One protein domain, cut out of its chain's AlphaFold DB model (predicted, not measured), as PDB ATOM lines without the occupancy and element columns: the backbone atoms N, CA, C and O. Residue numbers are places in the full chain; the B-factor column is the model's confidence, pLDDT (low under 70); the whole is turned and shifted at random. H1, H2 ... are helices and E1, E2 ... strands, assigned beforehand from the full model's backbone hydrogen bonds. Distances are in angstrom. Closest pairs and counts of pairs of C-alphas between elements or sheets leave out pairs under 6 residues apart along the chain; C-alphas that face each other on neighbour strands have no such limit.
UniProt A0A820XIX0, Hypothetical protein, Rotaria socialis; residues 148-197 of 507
ATOM      1  N   LYS A 148      28.905 -30.057  -1.095       92.56
ATOM      2  CA  LYS A 148      27.881 -29.376  -0.278       92.56
ATOM      3  C   LYS A 148      26.659 -30.250  -0.049       92.56
ATOM      4  O   LYS A 148      26.079 -30.757  -1.002       92.56
ATOM      5  N   ILE A 149      26.221 -30.337   1.204       91.44
ATOM      6  CA  ILE A 149      24.949 -30.966   1.577       91.44
ATOM      7  C   ILE A 149      23.996 -29.872   2.041       91.44
ATOM      8  O   ILE A 149      24.363 -29.022   2.848       91.44
ATOM      9  N   PHE A 150      22.763 -29.895   1.538       92.94
ATOM     10  CA  PHE A 150      21.715 -28.960   1.935       92.94
ATOM     11  C   PHE A 150      20.632 -29.694   2.714       92.94
ATOM     12  O   PHE A 150      19.885 -30.487   2.143       92.94
ATOM     13  N   ILE A 151      20.499 -29.381   3.999       92.31
ATOM     14  CA  ILE A 151      19.391 -29.861   4.827       92.31
ATOM     15  C   ILE A 151      18.432 -28.698   5.022       92.31
ATOM     16  O   ILE A 151      18.822 -27.639   5.499       92.31
ATOM     17  N   HIS A 152      17.172 -28.883   4.647       88.69
ATOM     18  CA  HIS A 152      16.131 -27.897   4.900       88.69
ATOM     19  C   HIS A 152      15.200 -28.428   5.981       88.69
ATOM     20  O   HIS A 152      14.515 -29.424   5.759       88.69
ATOM     21  N   SER A 153      15.156 -27.755   7.127       86.06
ATOM     22  CA  SER A 153      14.161 -28.032   8.168       86.06
ATOM     23  C   SER A 153      12.948 -27.120   7.997       86.06
ATOM     24  O   SER A 153      13.076 -26.002   7.491       86.06
ATOM     25  N   LEU A 154      11.757 -27.593   8.365       84.94
ATOM     26  CA  LEU A 154      10.581 -26.727   8.439       84.94
ATOM     27  C   LEU A 154      10.732 -25.816   9.659       84.94
ATOM     28  O   LEU A 154      10.957 -26.295  10.769       84.94
ATOM     29  N   TYR A 155      10.638 -24.507   9.445       77.06
ATOM     30  CA  TYR A 155      10.799 -23.530  10.512       77.06
ATOM     31  C   TYR A 155       9.635 -23.619  11.499       77.06
ATOM     32  O   TYR A 155       8.491 -23.346  11.134       77.06
ATOM     33  N   GLU A 156       9.960 -23.918  12.754       81.06
ATOM     34  CA  GLU A 156       9.106 -23.680  13.916       81.06
ATOM     35  C   GLU A 156       9.957 -23.002  14.990       81.06
ATOM     36  O   GLU A 156      11.121 -23.367  15.199       81.06
ATOM     37  N   GLY A 157       9.400 -22.021  15.707       77.25
ATOM     38  CA  GLY A 157      10.190 -21.204  16.639       77.25
ATOM     39  C   GLY A 157      10.893 -22.019  17.735       77.25
ATOM     40  O   GLY A 157      11.976 -21.650  18.195       77.25
ATOM     41  N   ARG A 158      10.308 -23.161  18.114       78.25
ATOM     42  CA  ARG A 158      10.863 -24.101  19.099       78.25
ATOM     43  C   ARG A 158      12.108 -24.851  18.620       78.25
ATOM     44  O   ARG A 158      12.890 -25.277  19.457       78.25
ATOM     45  N   PHE A 159      12.344 -24.949  17.313       80.12
ATOM     46  CA  PHE A 159      13.457 -25.708  16.725       80.12
ATOM     47  C   PHE A 159      14.662 -24.845  16.348       80.12
ATOM     48  O   PHE A 159      15.556 -25.277  15.628       80.12
ATOM     49  N   ARG A 160      14.738 -23.618  16.873       80.81
ATOM     50  CA  ARG A 160      15.851 -22.702  16.589       80.81
ATOM     51  C   ARG A 160      17.226 -23.271  16.966       80.81
ATOM     52  O   ARG A 160      18.217 -22.916  16.337       80.81
ATOM     53  N   HIS A 161      17.283 -24.136  17.978       88.12
ATOM     54  CA  HIS A 161      18.511 -24.789  18.437       88.12
ATOM     55  C   HIS A 161      18.920 -25.983  17.559       88.12
ATOM     56  O   HIS A 161      20.113 -26.238  17.429       88.12
ATOM     57  N   ILE A 162      17.973 -26.636  16.871       86.94
ATOM     58  CA  ILE A 162      18.230 -27.827  16.043       86.94
ATOM     59  C   ILE A 162      19.236 -27.538  14.926       86.94
ATOM     60  O   ILE A 162      20.051 -28.387  14.593       86.94
ATOM     61  N   GLN A 163      19.241 -26.326  14.363       89.62
ATOM     62  CA  GLN A 163      20.244 -25.955  13.359       89.62
ATOM     63  C   GLN A 163      21.671 -26.095  13.902       89.62
ATOM     64  O   GLN A 163      22.551 -26.600  13.210       89.62
ATOM     65  N   ARG A 164      21.888 -25.643  15.140       91.81
ATOM     66  CA  ARG A 164      23.182 -25.731  15.809       91.81
ATOM     67  C   ARG A 164      23.524 -27.182  16.133       91.81
ATOM     68  O   ARG A 164      24.634 -27.598  15.838       91.81
ATOM     69  N   GLU A 165      22.562 -27.952  16.635       94.31
ATOM     70  CA  GLU A 165      22.751 -29.379  16.926       94.31
ATOM     71  C   GLU A 165      23.098 -30.186  15.672       94.31
ATOM     72  O   GLU A 165      23.994 -31.017  15.714       94.31
ATOM     73  N   ILE A 166      22.461 -29.916  14.528       93.38
ATOM     74  CA  ILE A 166      22.786 -30.586  13.261       93.38
ATOM     75  C   ILE A 166      24.235 -30.291  12.840       93.38
ATOM     76  O   ILE A 166      24.925 -31.190  12.361       93.38
ATOM     77  N   HIS A 167      24.705 -29.053  13.023       94.38
ATOM     78  CA  HIS A 167      26.104 -28.706  12.770       94.38
ATOM     79  C   HIS A 167      27.051 -29.399  13.757       94.38
ATOM     80  O   HIS A 167      28.040 -29.979  13.328       94.38
ATOM     81  N   GLU A 168      26.725 -29.415  15.051       95.62
ATOM     82  CA  GLU A 168      27.530 -30.095  16.075       95.62
ATOM     83  C   GLU A 168      27.601 -31.613  15.829       95.62
ATOM     84  O   GLU A 168      28.679 -32.202  15.919       95.62
ATOM     85  N   ILE A 169      26.491 -32.245  15.430       93.94
ATOM     86  CA  ILE A 169      26.443 -33.660  15.041       93.94
ATOM     87  C   ILE A 169      27.317 -33.896  13.810       93.94
ATOM     88  O   ILE A 169      28.164 -34.786  13.842       93.94
ATOM     89  N   HIS A 170      27.157 -33.093  12.755       95.19
ATOM     90  CA  HIS A 170      27.971 -33.200  11.545       95.19
ATOM     91  C   HIS A 170      29.467 -33.092  11.859       95.19
ATOM     92  O   HIS A 170      30.249 -33.957  11.467       95.19
ATOM     93  N   ASP A 171      29.853 -32.073  12.622       94.50
ATOM     94  CA  ASP A 171      31.247 -31.814  12.962       94.50
ATOM     95  C   ASP A 171      31.815 -32.879  13.901       94.50
ATOM     96  O   ASP A 171      32.999 -33.183  13.808       94.50
ATOM     97  N   SER A 172      30.999 -33.474  14.776       95.62
ATOM     98  CA  SER A 172      31.426 -34.579  15.644       95.62
ATOM     99  C   SER A 172      31.605 -35.894  14.883       95.62
ATOM    100  O   SER A 172      32.567 -36.615  15.138       95.62
ATOM    101  N   PHE A 173      30.712 -36.190  13.935       95.62
ATOM    102  CA  PHE A 173      30.648 -37.480  13.249       95.62
ATOM    103  C   PHE A 173      31.624 -37.561  12.073       95.62
ATOM    104  O   PHE A 173      32.239 -38.600  11.846       95.62
ATOM    105  N   PHE A 174      31.792 -36.460  11.335       93.69
ATOM    106  CA  PHE A 174      32.675 -36.411  10.168       93.69
ATOM    107  C   PHE A 174      34.078 -35.886  10.480       93.69
ATOM    108  O   PHE A 174      34.912 -35.823   9.570       93.69
ATOM    109  N   LYS A 175      34.375 -35.562  11.746       93.38
ATOM    110  CA  LYS A 175      35.725 -35.190  12.182       93.38
ATOM    111  C   LYS A 175      36.719 -36.285  11.801       93.38
ATOM    112  O   LYS A 175      36.529 -37.439  12.169       93.38
ATOM    113  N   ASN A 176      37.796 -35.920  11.107       94.25
ATOM    114  CA  ASN A 176      38.855 -36.836  10.664       94.25
ATOM    115  C   ASN A 176      38.407 -37.893   9.635       94.25
ATOM    116  O   ASN A 176      39.082 -38.906   9.459       94.25
ATOM    117  N   THR A 177      37.285 -37.677   8.946       93.75
ATOM    118  CA  THR A 177      36.856 -38.525   7.822       93.75
ATOM    119  C   THR A 177      37.115 -37.822   6.491       93.75
ATOM    120  O   THR A 177      37.231 -36.599   6.436       93.75
ATOM    121  N   ILE A 178      37.112 -38.569   5.382       90.62
ATOM    122  CA  ILE A 178      37.191 -37.998   4.021       90.62
ATOM    123  C   ILE A 178      36.026 -37.042   3.689       90.62
ATOM    124  O   ILE A 178      36.086 -36.305   2.707       90.62
ATOM    125  N   TYR A 179      34.968 -37.044   4.505       88.19
ATOM    126  CA  TYR A 179      33.792 -36.191   4.357       88.19
ATOM    127  C   TYR A 179      33.877 -34.888   5.156       88.19
ATOM    128  O   TYR A 179      32.973 -34.065   5.047       88.19
ATOM    129  N   GLN A 180      34.957 -34.658   5.910       91.69
ATOM    130  CA  GLN A 180      35.167 -33.414   6.657       91.69
ATOM    131  C   GLN A 180      35.137 -32.169   5.751       91.69
ATOM    132  O   GLN A 180      34.704 -31.098   6.167       91.69
ATOM    133  N   ASP A 181      35.545 -32.328   4.492       89.94
ATOM    134  CA  ASP A 181      35.527 -31.279   3.470       89.94
ATOM    135  C   ASP A 181      34.123 -30.947   2.934       89.94
ATOM    136  O   ASP A 181      33.955 -29.972   2.191       89.94
ATOM    137  N   ILE A 182      33.111 -31.768   3.235       93.19
ATOM    138  CA  ILE A 182      31.744 -31.528   2.783       93.19
ATOM    139  C   ILE A 182      31.127 -30.439   3.655       93.19
ATOM    140  O   ILE A 182      30.913 -30.589   4.855       93.19
ATOM    141  N   ARG A 183      30.780 -29.318   3.028       92.56
ATOM    142  CA  ARG A 183      30.131 -28.204   3.711       92.56
ATOM    143  C   ARG A 183      28.642 -28.488   3.876       92.56
ATOM    144  O   ARG A 183      27.879 -28.409   2.908       92.56
ATOM    145  N   LEU A 184      28.215 -28.735   5.108       95.06
ATOM    146  CA  LEU A 184      26.802 -28.795   5.451       95.06
ATOM    147  C   LEU A 184      26.190 -27.389   5.511       95.06
ATOM    148  O   LEU A 184      26.726 -26.478   6.144       95.06
ATOM    149  N   ILE A 185      25.052 -27.204   4.848       93.69
ATOM    150  CA  ILE A 185      24.248 -25.984   4.878       93.69
ATOM    151  C   ILE A 185      22.864 -26.366   5.387       93.69
ATOM    152  O   ILE A 185      22.087 -27.016   4.687       93.69
ATOM    153  N   VAL A 186      22.554 -25.942   6.608       94.06
ATOM    154  CA  VAL A 186      21.235 -26.139   7.205       94.06
ATOM    155  C   VAL A 186      20.406 -24.877   6.987       94.06
ATOM    156  O   VAL A 186      20.696 -23.817   7.545       94.06
ATOM    157  N   GLY A 187      19.401 -24.983   6.127       89.25
ATOM    158  CA  GLY A 187      18.435 -23.933   5.837       89.25
ATOM    159  C   GLY A 187      17.098 -24.175   6.530       89.25
ATOM    160  O   GLY A 187      16.755 -25.289   6.930       89.25
ATOM    161  N   HIS A 188      16.305 -23.113   6.609       86.62
ATOM    162  CA  HIS A 188      14.918 -23.173   7.049       86.62
ATOM    163  C   HIS A 188      14.007 -22.993   5.840       86.62
ATOM    164  O   HIS A 188      14.195 -22.068   5.048       86.62
ATOM    165  N   ARG A 189      13.018 -23.868   5.690       81.81
ATOM    166  CA  ARG A 189      11.875 -23.646   4.803       81.81
ATOM    167  C   ARG A 189      10.697 -23.216   5.654       81.81
ATOM    168  O   ARG A 189      10.465 -23.772   6.722       81.81
ATOM    169  N   ASN A 190       9.944 -22.235   5.174       71.94
ATOM    170  CA  ASN A 190       8.703 -21.857   5.834       71.94
ATOM    171  C   ASN A 190       7.775 -23.074   5.858       71.94
ATOM    172  O   ASN A 190       7.583 -23.726   4.828       71.94
ATOM    173  N   ASN A 191       7.224 -23.386   7.030       68.56
ATOM    174  CA  ASN A 191       6.164 -24.375   7.133       68.56
ATOM    175  C   ASN A 191       4.973 -23.879   6.283       68.56
ATOM    176  O   ASN A 191       4.568 -22.728   6.450       68.56
ATOM    177  N   PRO A 192       4.401 -24.674   5.363       66.19
ATOM    178  CA  PRO A 192       3.184 -24.265   4.656       66.19
ATOM    179  C   PRO A 192       2.027 -23.938   5.620       66.19
ATOM    180  O   PRO A 192       1.167 -23.137   5.279       66.19
ATOM    181  N   ASN A 193       2.065 -24.462   6.852       60.94
ATOM    182  CA  ASN A 193       1.104 -24.182   7.922       60.94
ATOM    183  C   ASN A 193       1.548 -23.063   8.890       60.94
ATOM    184  O   ASN A 193       0.935 -22.881   9.942       60.94
ATOM    185  N   ILE A 194       2.605 -22.301   8.570       57.50
ATOM    186  CA  ILE A 194       3.138 -21.227   9.434       57.50
ATOM    187  C   ILE A 194       2.126 -20.092   9.670       57.50
ATOM    188  O   ILE A 194       2.272 -19.338  10.631       57.50
ATOM    189  N   GLU A 195       1.069 -20.004   8.850       52.88
ATOM    190  CA  GLU A 195      -0.085 -19.127   9.087       52.88
ATOM    191  C   GLU A 195      -0.657 -19.324  10.503       52.88
ATOM    192  O   GLU A 195      -0.924 -18.347  11.197       52.88
ATOM    193  N   TYR A 196      -0.746 -20.555  11.015       52.97
ATOM    194  CA  TYR A 196      -1.262 -20.811  12.368       52.97
ATOM    195  C   TYR A 196      -0.330 -20.334  13.495       52.97
ATOM    196  O   TYR A 196      -0.794 -19.971  14.577       52.97
ATOM    197  N   GLU A 197       0.986 -20.304  13.271       45.94
ATOM    198  CA  GLU A 197       1.955 -19.856  14.282       45.94
ATOM    199  C   GLU A 197       2.101 -18.321  14.274       45.94
ATOM    200  O   GLU A 197       2.265 -17.699  15.326       45.94
TER     201      GLU A 197
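What this domain is: This is residues 148 to 197 of the 507 residues of the protein "Hypothetical protein" of Rotaria socialis (UniProt A0A820XIX0). Two parallel strands, E1 and E2, lie side by side as a narrow ribbon, and one helix, H1, folds back alongside it, nearer to E2 than to E1. The whole is a rod, with residues 191 to 197 running on past the end of E2. The printed part has 50 residues, with two named strands and one named helix in the order E1, H1, E2; its class is mixed, helices and strands. It is loose, with a radius of gyration of the C-alphas of 13.2 A, and spans 43 by 18 by 8 A.

Where its parts are: Begin with the sheet: find C-alpha 148 at (27.881, -29.376, -0.278), where E1, residues 148 to 155, begins its 21.0 A. Its neighbour E2, residues 183 to 190, runs 22.4 A to C-alpha 190 at (8.703, -21.857, 5.834). Between them in the chain, H1, residues 162 to 173, runs 16.0 A from C-alpha 162 at (18.230, -27.827, 16.043).

How they stand to each other: Look first at E1 and E2, parallel with 26 degrees between their directions. The C-alphas of 148 and 183 face each other at 4.7 A, and those of 155 and 190 at 5.4 A. N 151 and O 185 are within hydrogen-bond range at 2.9 A, as are N 187 and O 151 at 2.8 A. From the sheet go to H1: its closest C-alphas to E2 are those of Gln 163 and Val 186, 6.2 A apart. E1 and H1 are near each other, with 5 pairs of C-alphas within 10 A. E1, H1 and E2 form a strand-helix-strand unit, two parallel neighbour strands with a helix between them in the chain, and its crossover is right-handed. In H1 every O i to N i+4 pair is within hydrogen-bond range.

The domain as a whole: The C-alphas farthest apart, those of Asn 176 and Tyr 196, are 43.2 A apart. The printed part has no cut, and the links E1 to H1 and H1 to E2 are short. Mean pLDDT of the printed part is 85.0; look for values under 70 at residues 191 to 197.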